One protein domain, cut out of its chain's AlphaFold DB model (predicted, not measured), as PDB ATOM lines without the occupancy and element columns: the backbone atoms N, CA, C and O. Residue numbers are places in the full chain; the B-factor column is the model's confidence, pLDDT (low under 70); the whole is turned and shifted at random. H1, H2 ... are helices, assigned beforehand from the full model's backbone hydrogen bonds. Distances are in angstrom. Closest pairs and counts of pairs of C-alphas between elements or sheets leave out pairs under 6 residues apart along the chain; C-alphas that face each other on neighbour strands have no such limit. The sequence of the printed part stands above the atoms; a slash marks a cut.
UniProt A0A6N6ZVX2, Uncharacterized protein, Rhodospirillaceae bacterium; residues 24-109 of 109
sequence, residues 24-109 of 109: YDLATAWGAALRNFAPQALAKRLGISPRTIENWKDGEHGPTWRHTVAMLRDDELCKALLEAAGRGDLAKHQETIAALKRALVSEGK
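AT A GLANCE: This is residues 24 to 109 of the 109 residues of an uncharacterized protein of Rhodospirillaceae bacterium (UniProt A0A6N6ZVX2). The long helix H6 folds back side by side with H5 as a helical hairpin and then runs on past it as an arm, its last turns and the two residues after it, 102 to 109, sticking out. On the other side of H5 the short helices H1 to H4 pack at crossed angles into a small body, with H1 and H4 meeting H5, and H2 and H3 farther from it. The printed part has 86 residues with six named helices, H1 to H6 in chain order, and no named strand; the class is all helix. The whole is only just compact, close to loose, with a radius of gyration of the C-alphas of 13.9 A, and it is elongated, spanning 44 by 27 by 21 A.

IN THESE COORDINATES: Find C-alpha 88 at (145.722, 199.983, 138.462); from there H6, residues 88 to 107, runs 29.0 A to C-alpha 107 at (148.165, 202.508, 167.214). Just before it in the chain is H5, residues 75 to 84, 14.5 A long. H4 is residues 65 to 73 and measures 12.6 A, H3 is residues 50 to 58 and measures 12.4 A, and H2 is residues 39 to 46 and measures 10.4 A. H1, residues 24 to 33, begins at C-alpha 24 at (156.892, 213.299, 123.437) and is 15.0 A long.

HOW THE PARTS SIT: Start at the hub, H5, which touches H1, H4 and H6. H5 and H6 are a hairpin, opposite ways at a shallow tilt of 10 degrees; look at their closest C-alphas, Lys 79 and Ala 91, 4.6 A apart. H4 and H5 touch only at the corner, with the C-alphas of Leu 72 and Cys 78 closest at 4.4 A. H1 touches H5 at a steep tilt of 51 degrees, closest at the C-alphas of Ala 33 and Ala 84, 5.2 A apart. Moving outward, H1 touches H3 at a steep tilt of 65 degrees, with the C-alphas of Gly 31 and Lys 57 closest at 3.8 A. H3 touches H2 at a steep tilt of 69 degrees, only just short of about perpendicular; the C-alphas of Ala 43 and Pro 50 are closest, at 5.1 A. H2 and H4 only just touch, with 3 pairs of C-alphas within 8 A, the closest being Leu 46 and Ala 70 at 6.7 A. H6 is apart from H1, H2, H3 and H4. In H2 to H6 every O i to N i+4 pair is within hydrogen-bond range; in H1 it is 3 of 6.

THE WHOLE: The C-alphas farthest apart are those of Tyr 24 and Lys 109, 47.5 A. Without residues 102 to 109, which stand free, the body spans 35 by 26 by 21 A. The printed part has no cut and no long link. The mean pLDDT of the printed part is 88.6, and residues 24 to 27 and 108 to 109 are under 70.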
ATOM      1  N   TYR A  24     157.843 212.188 123.269       48.34
ATOM      2  CA  TYR A  24     156.892 213.299 123.437       48.34
ATOM      3  C   TYR A  24     155.636 212.875 124.220       48.34
ATOM      4  O   TYR A  24     155.115 213.655 125.017       48.34
ATOM      5  N   ASP A  25     155.207 211.625 124.053       62.12
ATOM      6  CA  ASP A  25     154.073 211.003 124.741       62.12
ATOM      7  C   ASP A  25     154.337 210.881 126.253       62.12
ATOM      8  O   ASP A  25     153.460 211.062 127.098       62.12
ATOM      9  N   LEU A  26     155.612 210.705 126.626       64.94
ATOM     10  CA  LEU A  26     156.015 210.645 128.027       64.94
ATOM     11  C   LEU A  26     155.809 211.987 128.741       64.94
ATOM     12  O   LEU A  26     155.393 211.990 129.893       64.94
ATOM     13  N   ALA A  27     156.100 213.117 128.085       67.62
ATOM     14  CA  ALA A  27     155.931 214.453 128.666       67.62
ATOM     15  C   ALA A  27     154.445 214.786 128.881       67.62
ATOM     16  O   ALA A  27     154.066 215.304 129.930       67.62
ATOM     17  N   THR A  28     153.594 214.414 127.925       70.06
ATOM     18  CA  THR A  28     152.142 214.639 127.987       70.06
ATOM     19  C   THR A  28     151.446 213.727 129.002       70.06
ATOM     20  O   THR A  28     150.491 214.160 129.656       70.06
ATOM     21  N   ALA A  29     151.959 212.512 129.234       78.19
ATOM     22  CA  ALA A  29     151.447 211.602 130.260       78.19
ATOM     23  C   ALA A  29     151.511 212.191 131.686       78.19
ATOM     24  O   ALA A  29     150.638 211.914 132.516       78.19
ATOM     25  N   TRP A  30     152.488 213.062 131.976       85.38
ATOM     26  CA  TRP A  30     152.587 213.731 133.282       85.38
ATOM     27  C   TRP A  30     151.437 214.701 133.537       85.38
ATOM     28  O   TRP A  30     150.949 214.781 134.665       85.38
ATOM     29  N   GLY A  31     150.947 215.385 132.501       85.12
ATOM     30  CA  GLY A  31     149.782 216.258 132.616       85.12
ATOM     31  C   GLY A  31     148.520 215.508 133.021       85.12
ATOM     32  O   GLY A  31     147.754 215.997 133.854       85.12
ATOM     33  N   ALA A  32     148.325 214.292 132.508       83.81
ATOM     34  CA  ALA A  32     147.236 213.421 132.939       83.81
ATOM     35  C   ALA A  32     147.428 212.953 134.391       83.81
ATOM     36  O   ALA A  32     146.525 213.133 135.210       83.81
ATOM     37  N   ALA A  33     148.613 212.436 134.730       88.31
ATOM     38  CA  ALA A  33     148.902 211.899 136.060       88.31
ATOM     39  C   ALA A  33     148.781 212.947 137.181       88.31
ATOM     40  O   ALA A  33     148.318 212.654 138.282       88.31
ATOM     41  N   LEU A  34     149.180 214.188 136.898       90.44
ATOM     42  CA  LEU A  34     149.222 215.276 137.876       90.44
ATOM     43  C   LEU A  34     147.996 216.200 137.807       90.44
ATOM     44  O   LEU A  34     147.935 217.205 138.523       90.44
ATOM     45  N   ARG A  35     147.005 215.888 136.958       88.25
ATOM     46  CA  ARG A  35     145.838 216.750 136.706       88.25
ATOM     47  C   ARG A  35     145.110 217.137 137.989       88.25
ATOM     48  O   ARG A  35     144.810 218.316 138.174       88.25
ATOM     49  N   ASN A  36     144.911 216.164 138.876       90.44
ATOM     50  CA  ASN A  36     144.134 216.299 140.111       90.44
ATOM     51  C   ASN A  36     144.884 217.009 141.247       90.44
ATOM     52  O   ASN A  36     144.317 217.229 142.314       90.44
ATOM     53  N   PHE A  37     146.144 217.392 141.033       92.56
ATOM     54  CA  PHE A  37     146.948 218.072 142.036       92.56
ATOM     55  C   PHE A  37     147.147 219.544 141.675       92.56
ATOM     56  O   PHE A  37     147.496 219.904 140.542       92.56
ATOM     57  N   ALA A  38     146.960 220.412 142.671       93.94
ATOM     58  CA  ALA A  38     147.278 221.826 142.545       93.94
ATOM     59  C   ALA A  38     148.806 222.014 142.435       93.94
ATOM     60  O   ALA A  38     149.535 221.451 143.262       93.94
ATOM     61  N   PRO A  39     149.313 222.839 141.494       93.69
ATOM     62  CA  PRO A  39     150.751 223.071 141.340       93.69
ATOM     63  C   PRO A  39     151.445 223.508 142.634       93.69
ATOM     64  O   PRO A  39     152.522 223.018 142.954       93.69
ATOM     65  N   GLN A  40     150.784 224.351 143.433       95.25
ATOM     66  CA  GLN A  40     151.286 224.811 144.733       95.25
ATOM     67  C   GLN A  40     151.423 223.678 145.763       95.25
ATOM     68  O   GLN A  40     152.381 223.639 146.535       95.25
ATOM     69  N   ALA A  41     150.487 222.725 145.767       93.94
ATOM     70  CA  ALA A  41     150.541 221.580 146.669       93.94
ATOM     71  C   ALA A  41     151.694 220.639 146.294       93.94
ATOM     72  O   ALA A  41     152.445 220.209 147.169       93.94
ATOM     73  N   LEU A  42     151.876 220.372 144.996       93.56
ATOM     74  CA  LEU A  42     152.995 219.571 144.491       93.56
ATOM     75  C   LEU A  42     154.341 220.243 144.744       93.56
ATOM     76  O   LEU A  42     155.258 219.597 145.242       93.56
ATOM     77  N   ALA A  43     154.441 221.542 144.467       94.44
ATOM     78  CA  ALA A  43     155.624 222.350 144.736       94.44
ATOM     79  C   ALA A  43     156.065 222.230 146.199       94.44
ATOM     80  O   ALA A  43     157.231 221.950 146.475       94.44
ATOM     81  N   LYS A  44     155.117 222.345 147.139       94.31
ATOM     82  CA  LYS A  44     155.382 222.179 148.573       94.31
ATOM     83  C   LYS A  44     155.841 220.763 148.931       94.31
ATOM     84  O   LYS A  44     156.770 220.620 149.717       94.31
ATOM     85  N   ARG A  45     155.203 219.727 148.373       93.81
ATOM     86  CA  ARG A  45     155.555 218.315 148.632       93.81
ATOM     87  C   ARG A  45     156.935 217.948 148.085       93.81
ATOM     88  O   ARG A  45     157.670 217.207 148.726       93.81
ATOM     89  N   LEU A  46     157.279 218.470 146.910       92.19
ATOM     90  CA  LEU A  46     158.492 218.114 146.172       92.19
ATOM     91  C   LEU A  46     159.655 219.092 146.391       92.19
ATOM     92  O   LEU A  46     160.772 218.802 145.970       92.19
ATOM     93  N   GLY A  47     159.413 220.235 147.040       92.69
ATOM     94  CA  GLY A  47     160.432 221.257 147.297       92.69
ATOM     95  C   GLY A  47     160.917 221.967 146.030       92.69
ATOM     96  O   GLY A  47     162.093 222.310 145.938       92.69
ATOM     97  N   ILE A  48     160.038 222.161 145.043       93.25
ATOM     98  CA  ILE A  48     160.367 222.787 143.750       93.25
ATOM     99  C   ILE A  48     159.402 223.923 143.411       93.25
ATOM    100  O   ILE A  48     158.390 224.107 144.081       93.25
ATOM    101  N   SER A  49     159.705 224.702 142.369       94.69
ATOM    102  CA  SER A  49     158.872 225.852 142.004       94.69
ATOM    103  C   SER A  49     157.508 225.426 141.420       94.69
ATOM    104  O   SER A  49     157.455 224.469 140.642       94.69
ATOM    105  N   PRO A  50     156.408 226.150 141.712       95.19
ATOM    106  CA  PRO A  50     155.100 225.894 141.098       95.19
ATOM    107  C   PRO A  50     155.125 225.990 139.571       95.19
ATOM    108  O   PRO A  50     154.512 225.166 138.899       95.19
ATOM    109  N   ARG A  51     155.914 226.923 139.020       95.00
ATOM    110  CA  ARG A  51     156.104 227.076 137.570       95.00
ATOM    111  C   ARG A  51     156.697 225.818 136.934       95.00
ATOM    112  O   ARG A  51     156.309 225.436 135.839       95.00
ATOM    113  N   THR A  52     157.616 225.141 137.624       93.44
ATOM    114  CA  THR A  52     158.171 223.861 137.161       93.44
ATOM    115  C   THR A  52     157.086 222.788 137.061       93.44
ATOM    116  O   THR A  52     157.082 222.033 136.096       93.44
ATOM    117  N   ILE A  53     156.154 222.742 138.018       93.81
ATOM    118  CA  ILE A  53     155.024 221.805 137.987       93.81
ATOM    119  C   ILE A  53     154.066 222.126 136.838       93.81
ATOM    120  O   ILE A  53     153.607 221.211 136.163       93.81
ATOM    121  N   GLU A  54     153.760 223.405 136.612       93.44
ATOM    122  CA  GLU A  54     152.918 223.844 135.490       93.44
ATOM    123  C   GLU A  54     153.506 223.392 134.155       93.44
ATOM    124  O   GLU A  54     152.818 222.726 133.393       93.44
ATOM    125  N   ASN A  55     154.806 223.599 133.945       91.88
ATOM    126  CA  ASN A  55     155.482 223.139 132.732       91.88
ATOM    127  C   ASN A  55     155.363 221.624 132.506       91.88
ATOM    128  O   ASN A  55     155.236 221.179 131.366       91.88
ATOM    129  N   TRP A  56     155.389 220.824 133.580       91.44
ATOM    130  CA  TRP A  56     155.170 219.375 133.480       91.44
ATOM    131  C   TRP A  56     153.735 219.034 133.110       91.44
ATOM    132  O   TRP A  56     153.499 218.068 132.389       91.44
ATOM    133  N   LYS A  57     152.770 219.810 133.608       90.31
ATOM    134  CA  LYS A  57     151.354 219.611 133.295       90.31
ATOM    135  C   LYS A  57     151.015 220.029 131.867       90.31
ATOM    136  O   LYS A  57     150.182 219.378 131.243       90.31
ATOM    137  N   ASP A  58     151.696 221.052 131.367       89.06
ATOM    138  CA  ASP A  58     151.553 221.570 130.006       89.06
ATOM    139  C   ASP A  58     152.312 220.716 128.973       89.06
ATOM    140  O   ASP A  58     152.123 220.880 127.769       89.06
ATOM    141  N   GLY A  59     153.158 219.783 129.427       84.31
ATOM    142  CA  GLY A  59     153.945 218.904 128.562       84.31
ATOM    143  C   GLY A  59     155.134 219.594 127.885       84.31
ATOM    144  O   GLY A  59     155.720 219.017 126.973       84.31
ATOM    145  N   GLU A  60     155.514 220.799 128.331       82.44
ATOM    146  CA  GLU A  60     156.670 221.546 127.809       82.44
ATOM    147  C   GLU A  60     157.982 220.788 128.080       82.44
ATOM    148  O   GLU A  60     158.862 220.700 127.225       82.44
ATOM    149  N   HIS A  61     158.099 220.186 129.268       81.69
ATOM    150  CA  HIS A  61     159.144 219.225 129.629       81.69
ATOM    151  C   HIS A  61     158.661 218.299 130.745       81.69
ATOM    152  O   HIS A  61     157.747 218.631 131.490       81.69
ATOM    153  N   GLY A  62     159.268 217.119 130.864       85.75
ATOM    154  CA  GLY A  62     158.943 216.160 131.919       85.75
ATOM    155  C   GLY A  62     159.790 216.331 133.192       85.75
ATOM    156  O   GLY A  62     160.857 216.954 133.174       85.75
ATOM    157  N   PRO A  63     159.371 215.721 134.311       90.00
ATOM    158  CA  PRO A  63     160.187 215.604 135.509       90.00
ATOM    159  C   PRO A  63     161.482 214.828 135.240       90.00
ATOM    160  O   PRO A  63     161.516 213.830 134.521       90.00
ATOM    161  N   THR A  64     162.565 215.251 135.891       89.81
ATOM    162  CA  THR A  64     163.795 214.455 135.963       89.81
ATOM    163  C   THR A  64     163.575 213.177 136.770       89.81
ATOM    164  O   THR A  64     162.685 213.103 137.617       89.81
ATOM    165  N   TRP A  65     164.476 212.202 136.621       88.44
ATOM    166  CA  TRP A  65     164.431 210.971 137.414       88.44
ATOM    167  C   TRP A  65     164.432 211.214 138.931       88.44
ATOM    168  O   TRP A  65     163.753 210.511 139.676       88.44
ATOM    169  N   ARG A  66     165.143 212.247 139.405       91.19
ATOM    170  CA  ARG A  66     165.136 212.622 140.829       91.19
ATOM    171  C   ARG A  66     163.745 213.052 141.291       91.19
ATOM    172  O   ARG A  66     163.327 212.661 142.376       91.19
ATOM    173  N   HIS A  67     163.028 213.809 140.463       92.50
ATOM    174  CA  HIS A  67     161.652 214.206 140.750       92.50
ATOM    175  C   HIS A  67     160.716 212.995 140.729       92.50
ATOM    176  O   HIS A  67     159.898 212.852 141.631       92.50
ATOM    177  N   THR A  68     160.883 212.078 139.771       91.75
ATOM    178  CA  THR A  68     160.113 210.827 139.723       91.75
ATOM    179  C   THR A  68     160.297 210.001 140.991       91.75
ATOM    180  O   THR A  68     159.317 209.594 141.605       91.75
ATOM    181  N   VAL A  69     161.537 209.809 141.446       93.12
ATOM    182  CA  VAL A  69     161.818 209.091 142.699       93.12
ATOM    183  C   VAL A  69     161.211 209.805 143.910       93.12
ATOM    184  O   VAL A  69     160.703 209.136 144.807       93.12
ATOM    185  N   ALA A  70     161.233 211.141 143.948       93.50
ATOM    186  CA  ALA A  70     160.576 211.901 145.010       93.50
ATOM    187  C   ALA A  70     159.054 211.681 145.011       93.50
ATOM    188  O   ALA A  70     158.482 211.427 146.067       93.50
ATOM    189  N   MET A  71     158.416 211.684 143.837       94.31
ATOM    190  CA  MET A  71     156.983 211.403 143.703       94.31
ATOM    191  C   MET A  71     156.625 209.965 144.100       94.31
ATOM    192  O   MET A  71     155.622 209.759 144.766       94.31
ATOM    193  N   LEU A  72     157.456 208.969 143.777       94.00
ATOM    194  CA  LEU A  72     157.216 207.572 144.177       94.00
ATOM    195  C   LEU A  72     157.308 207.334 145.694       94.00
ATOM    196  O   LEU A  72     156.822 206.319 146.186       94.00
ATOM    197  N   ARG A  73     157.952 208.241 146.441       93.56
ATOM    198  CA  ARG A  73     158.023 208.183 147.911       93.56
ATOM    199  C   ARG A  73     156.798 208.787 148.594       93.56
ATOM    200  O   ARG A  73     156.588 208.515 149.774       93.56
ATOM    201  N   ASP A  74     156.030 209.603 147.883       94.25
ATOM    202  CA  ASP A  74     154.752 210.135 148.349       94.25
ATOM    203  C   ASP A  74     153.649 209.143 147.975       94.25
ATOM    204  O   ASP A  74     153.513 208.749 146.816       94.25
ATOM    205  N   ASP A  75     152.875 208.701 148.966       94.38
ATOM    206  CA  ASP A  75     151.943 207.598 148.758       94.38
ATOM    207  C   ASP A  75     150.809 207.949 147.774       94.38
ATOM    208  O   ASP A  75     150.387 207.082 147.005       94.38
ATOM    209  N   GLU A  76     150.345 209.204 147.763       93.81
ATOM    210  CA  GLU A  76     149.285 209.668 146.860       93.81
ATOM    211  C   GLU A  76     149.812 209.860 145.438       93.81
ATOM    212  O   GLU A  76     149.160 209.461 144.470       93.81
ATOM    213  N   LEU A  77     151.007 210.441 145.304       94.19
ATOM    214  CA  LEU A  77     151.627 210.648 143.995       94.19
ATOM    215  C   LEU A  77     152.036 209.321 143.362       94.19
ATOM    216  O   LEU A  77     151.798 209.118 142.176       94.19
ATOM    217  N   CYS A  78     152.566 208.382 144.146       94.31
ATOM    218  CA  CYS A  78     152.874 207.037 143.675       94.31
ATOM    219  C   CYS A  78     151.628 206.342 143.103       94.31
ATOM    220  O   CYS A  78     151.679 205.812 141.992       94.31
ATOM    221  N   LYS A  79     150.487 206.410 143.806       94.62
ATOM    222  CA  LYS A  79     149.213 205.861 143.316       94.62
ATOM    223  C   LYS A  79     148.812 206.487 141.976       94.62
ATOM    224  O   LYS A  79     148.574 205.754 141.019       94.62
ATOM    225  N   ALA A  80     148.795 207.819 141.891       91.69
ATOM    226  CA  ALA A  80     148.394 208.533 140.677       91.69
ATOM    227  C   ALA A  80     149.292 208.205 139.470       91.69
ATOM    228  O   ALA A  80     148.803 208.036 138.352       91.69
ATOM    229  N   LEU A  81     150.603 208.055 139.689       91.06
ATOM    230  CA  LEU A  81     151.543 207.658 138.638       91.06
ATOM    231  C   LEU A  81     151.302 206.229 138.146       91.06
ATOM    232  O   LEU A  81     151.384 205.974 136.947       91.06
ATOM    233  N   LEU A  82     150.984 205.300 139.048       91.06
ATOM    234  CA  LEU A  82     150.675 203.917 138.683       91.06
ATOM    235  C   LEU A  82     149.356 203.815 137.908       91.06
ATOM    236  O   LEU A  82     149.284 203.055 136.944       91.06
ATOM    237  N   GLU A  83     148.341 204.601 138.275       89.81
ATOM    238  CA  GLU A  83     147.083 204.695 137.520       89.81
ATOM    239  C   GLU A  83     147.321 205.241 136.110       89.81
ATOM    240  O   GLU A  83     146.891 204.625 135.134       89.81
ATOM    241  N   ALA A  84     148.072 206.340 135.991       85.50
ATOM    242  CA  ALA A  84     148.422 206.924 134.698       85.50
ATOM    243  C   ALA A  84     149.257 205.975 133.821       85.50
ATOM    244  O   ALA A  84     149.114 205.973 132.603       85.50
ATOM    245  N   ALA A  85     150.082 205.122 134.433       85.06
ATOM    246  CA  ALA A  85     150.848 204.086 133.742       85.06
ATOM    247  C   ALA A  85     150.019 202.836 133.366       85.06
ATOM    248  O   ALA A  85     150.587 201.830 132.939       85.06
ATOM    249  N   GLY A  86     148.698 202.843 133.580       85.94
ATOM    250  CA  GLY A  86     147.822 201.697 133.310       85.94
ATOM    251  C   GLY A  86     148.006 200.527 134.284       85.94
ATOM    252  O   GLY A  86     147.540 199.418 134.026       85.94
ATOM    253  N   ARG A  87     148.680 200.745 135.419       88.81
ATOM    254  CA  ARG A  87     148.968 199.742 136.457       88.81
ATOM    255  C   ARG A  87     148.058 199.911 137.668       88.81
ATOM    256  O   ARG A  87     148.514 200.026 138.806       88.81
ATOM    257  N   GLY A  88     146.748 199.891 137.416       89.00
ATOM    258  CA  GLY A  88     145.722 199.983 138.462       89.00
ATOM    259  C   GLY A  88     145.822 198.878 139.522       89.00
ATOM    260  O   GLY A  88     145.481 199.097 140.683       89.00
ATOM    261  N   ASP A  89     146.363 197.711 139.154       91.50
ATOM    262  CA  ASP A  89     146.690 196.624 140.080       91.50
ATOM    263  C   ASP A  89     147.687 197.076 141.160       91.50
ATOM    264  O   ASP A  89     147.446 196.900 142.356       91.50
ATOM    265  N   LEU A  90     148.774 197.735 140.749       93.94
ATOM    266  CA  LEU A  90     149.782 198.268 141.663       93.94
ATOM    267  C   LEU A  90     149.278 199.496 142.419       93.94
ATOM    268  O   LEU A  90     149.582 199.639 143.602       93.94
ATOM    269  N   ALA A  91     148.486 200.355 141.775       93.69
ATOM    270  CA  ALA A  91     147.877 201.511 142.428       93.69
ATOM    271  C   ALA A  91     147.004 201.092 143.624       93.69
ATOM    272  O   ALA A  91     147.087 201.688 144.701       93.69
ATOM    273  N   LYS A  92     146.236 200.005 143.479       94.00
ATOM    274  CA  LYS A  92     145.443 199.424 144.571       94.00
ATOM    275  C   LYS A  92     146.323 198.893 145.704       94.00
ATOM    276  O   LYS A  92     146.012 199.106 146.873       94.00
ATOM    277  N   HIS A  93     147.434 198.225 145.387       94.69
ATOM    278  CA  HIS A  93     148.387 197.789 146.413       94.69
ATOM    279  C   HIS A  93     149.009 198.971 147.162       94.69
ATOM    280  O   HIS A  93     149.132 198.923 148.385       94.69
ATOM    281  N   GLN A  94     149.350 200.040 146.446       95.69
ATOM    282  CA  GLN A  94     149.895 201.259 147.030       95.69
ATOM    283  C   GLN A  94     148.896 201.937 147.982       95.69
ATOM    284  O   GLN A  94     149.272 202.351 149.077       95.69
ATOM    285  N   GLU A  95     147.612 201.976 147.623       93.81
ATOM    286  CA  GLU A  95     146.541 202.451 148.508       93.81
ATOM    287  C   GLU A  95     146.430 201.620 149.794       93.81
ATOM    288  O   GLU A  95     146.346 202.183 150.889       93.81
ATOM    289  N   THR A  96     146.503 200.290 149.685       95.25
ATOM    290  CA  THR A  96     146.524 199.397 150.852       95.25
ATOM    291  C   THR A  96     147.731 199.677 151.747       95.25
ATOM    292  O   THR A  96     147.580 199.789 152.962       95.25
ATOM    293  N   ILE A  97     148.925 199.846 151.171       94.19
ATOM    294  CA  ILE A  97     150.142 200.181 151.927       94.19
ATOM    295  C   ILE A  97     149.968 201.512 152.669       94.19
ATOM    296  O   ILE A  97     150.283 201.599 153.856       94.19
ATOM    297  N   ALA A  98     149.424 202.535 152.007       94.12
ATOM    298  CA  ALA A  98     149.162 203.837 152.617       94.12
ATOM    299  C   ALA A  98     148.133 203.757 153.761       94.12
ATOM    300  O   ALA A  98     148.255 204.452 154.772       94.12
ATOM    301  N   ALA A  99     147.111 202.905 153.637       93.56
ATOM    302  CA  ALA A  99     146.158 202.639 154.714       93.56
ATOM    303  C   ALA A  99     146.830 201.955 155.919       93.56
ATOM    304  O   ALA A  99     146.648 202.405 157.049       93.56
ATOM    305  N   LEU A 100     147.670 200.943 155.679       94.69
ATOM    306  CA  LEU A 100     148.406 200.238 156.734       94.69
ATOM    307  C   LEU A 100     149.389 201.156 157.471       94.69
ATOM    308  O   LEU A 100     149.426 201.155 158.698       94.69
ATOM    309  N   LYS A 101     150.139 201.997 156.745       92.75
ATOM    310  CA  LYS A 101     151.028 203.001 157.354       92.75
ATOM    311  C   LYS A 101     150.268 203.935 158.300       92.75
ATOM    312  O   LYS A 101     150.758 204.226 159.387       92.75
ATOM    313  N   ARG A 102     149.074 204.396 157.906       92.12
ATOM    314  CA  ARG A 102     148.229 205.267 158.742       92.12
ATOM    315  C   ARG A 102     147.736 204.555 160.002       92.12
ATOM    316  O   ARG A 102     147.805 205.154 161.071       92.12
ATOM    317  N   ALA A 103     147.304 203.298 159.884       92.69
ATOM    318  CA  ALA A 103     146.860 202.490 161.022       92.69
ATOM    319  C   ALA A 103     147.987 202.270 162.050       92.69
ATOM    320  O   ALA A 103     147.799 202.522 163.239       92.69
ATOM    321  N   LEU A 104     149.191 201.921 161.584       92.69
ATOM    322  CA  LEU A 104     150.361 201.738 162.453       92.69
ATOM    323  C   LEU A 104     150.736 203.018 163.217       92.69
ATOM    324  O   LEU A 104     151.118 202.960 164.381       92.69
ATOM    325  N   VAL A 105     150.610 204.189 162.583       90.00
ATOM    326  CA  VAL A 105     150.866 205.477 163.249       90.00
ATOM    327  C   VAL A 105     149.786 205.812 164.284       90.00
ATOM    328  O   VAL A 105     150.094 206.465 165.279       90.00
ATOM    329  N   SER A 106     148.534 205.393 164.071       79.12
ATOM    330  CA  SER A 106     147.451 205.617 165.040       79.12
ATOM    331  C   SER A 106     147.496 204.686 166.249       79.12
ATOM    332  O   SER A 106     147.072 205.104 167.315       79.12
ATOM    333  N   GLU A 107     148.017 203.466 166.105       72.88
ATOM    334  CA  GLU A 107     148.165 202.508 167.214       72.88
ATOM    335  C   GLU A 107     149.363 202.825 168.125       72.88
ATOM    336  O   GLU A 107     149.404 202.393 169.273       72.88
ATOM    337  N   GLY A 108     150.344 203.581 167.625       63.41
ATOM    338  CA  GLY A 108     151.508 204.037 168.392       63.41
ATOM    339  C   GLY A 108     151.311 205.352 169.160       63.41
ATOM    340  O   GLY A 108     152.295 205.890 169.669       63.41
ATOM    341  N   LYS A 109     150.090 205.898 169.198       51.28
ATOM    342  CA  LYS A 109     149.697 207.085 169.975       51.28
ATOM    343  C   LYS A 109     148.765 206.691 171.110       51.28
ATOM    344  O   LYS A 109     148.865 207.350 172.166       51.28
TER     345      LYS A 109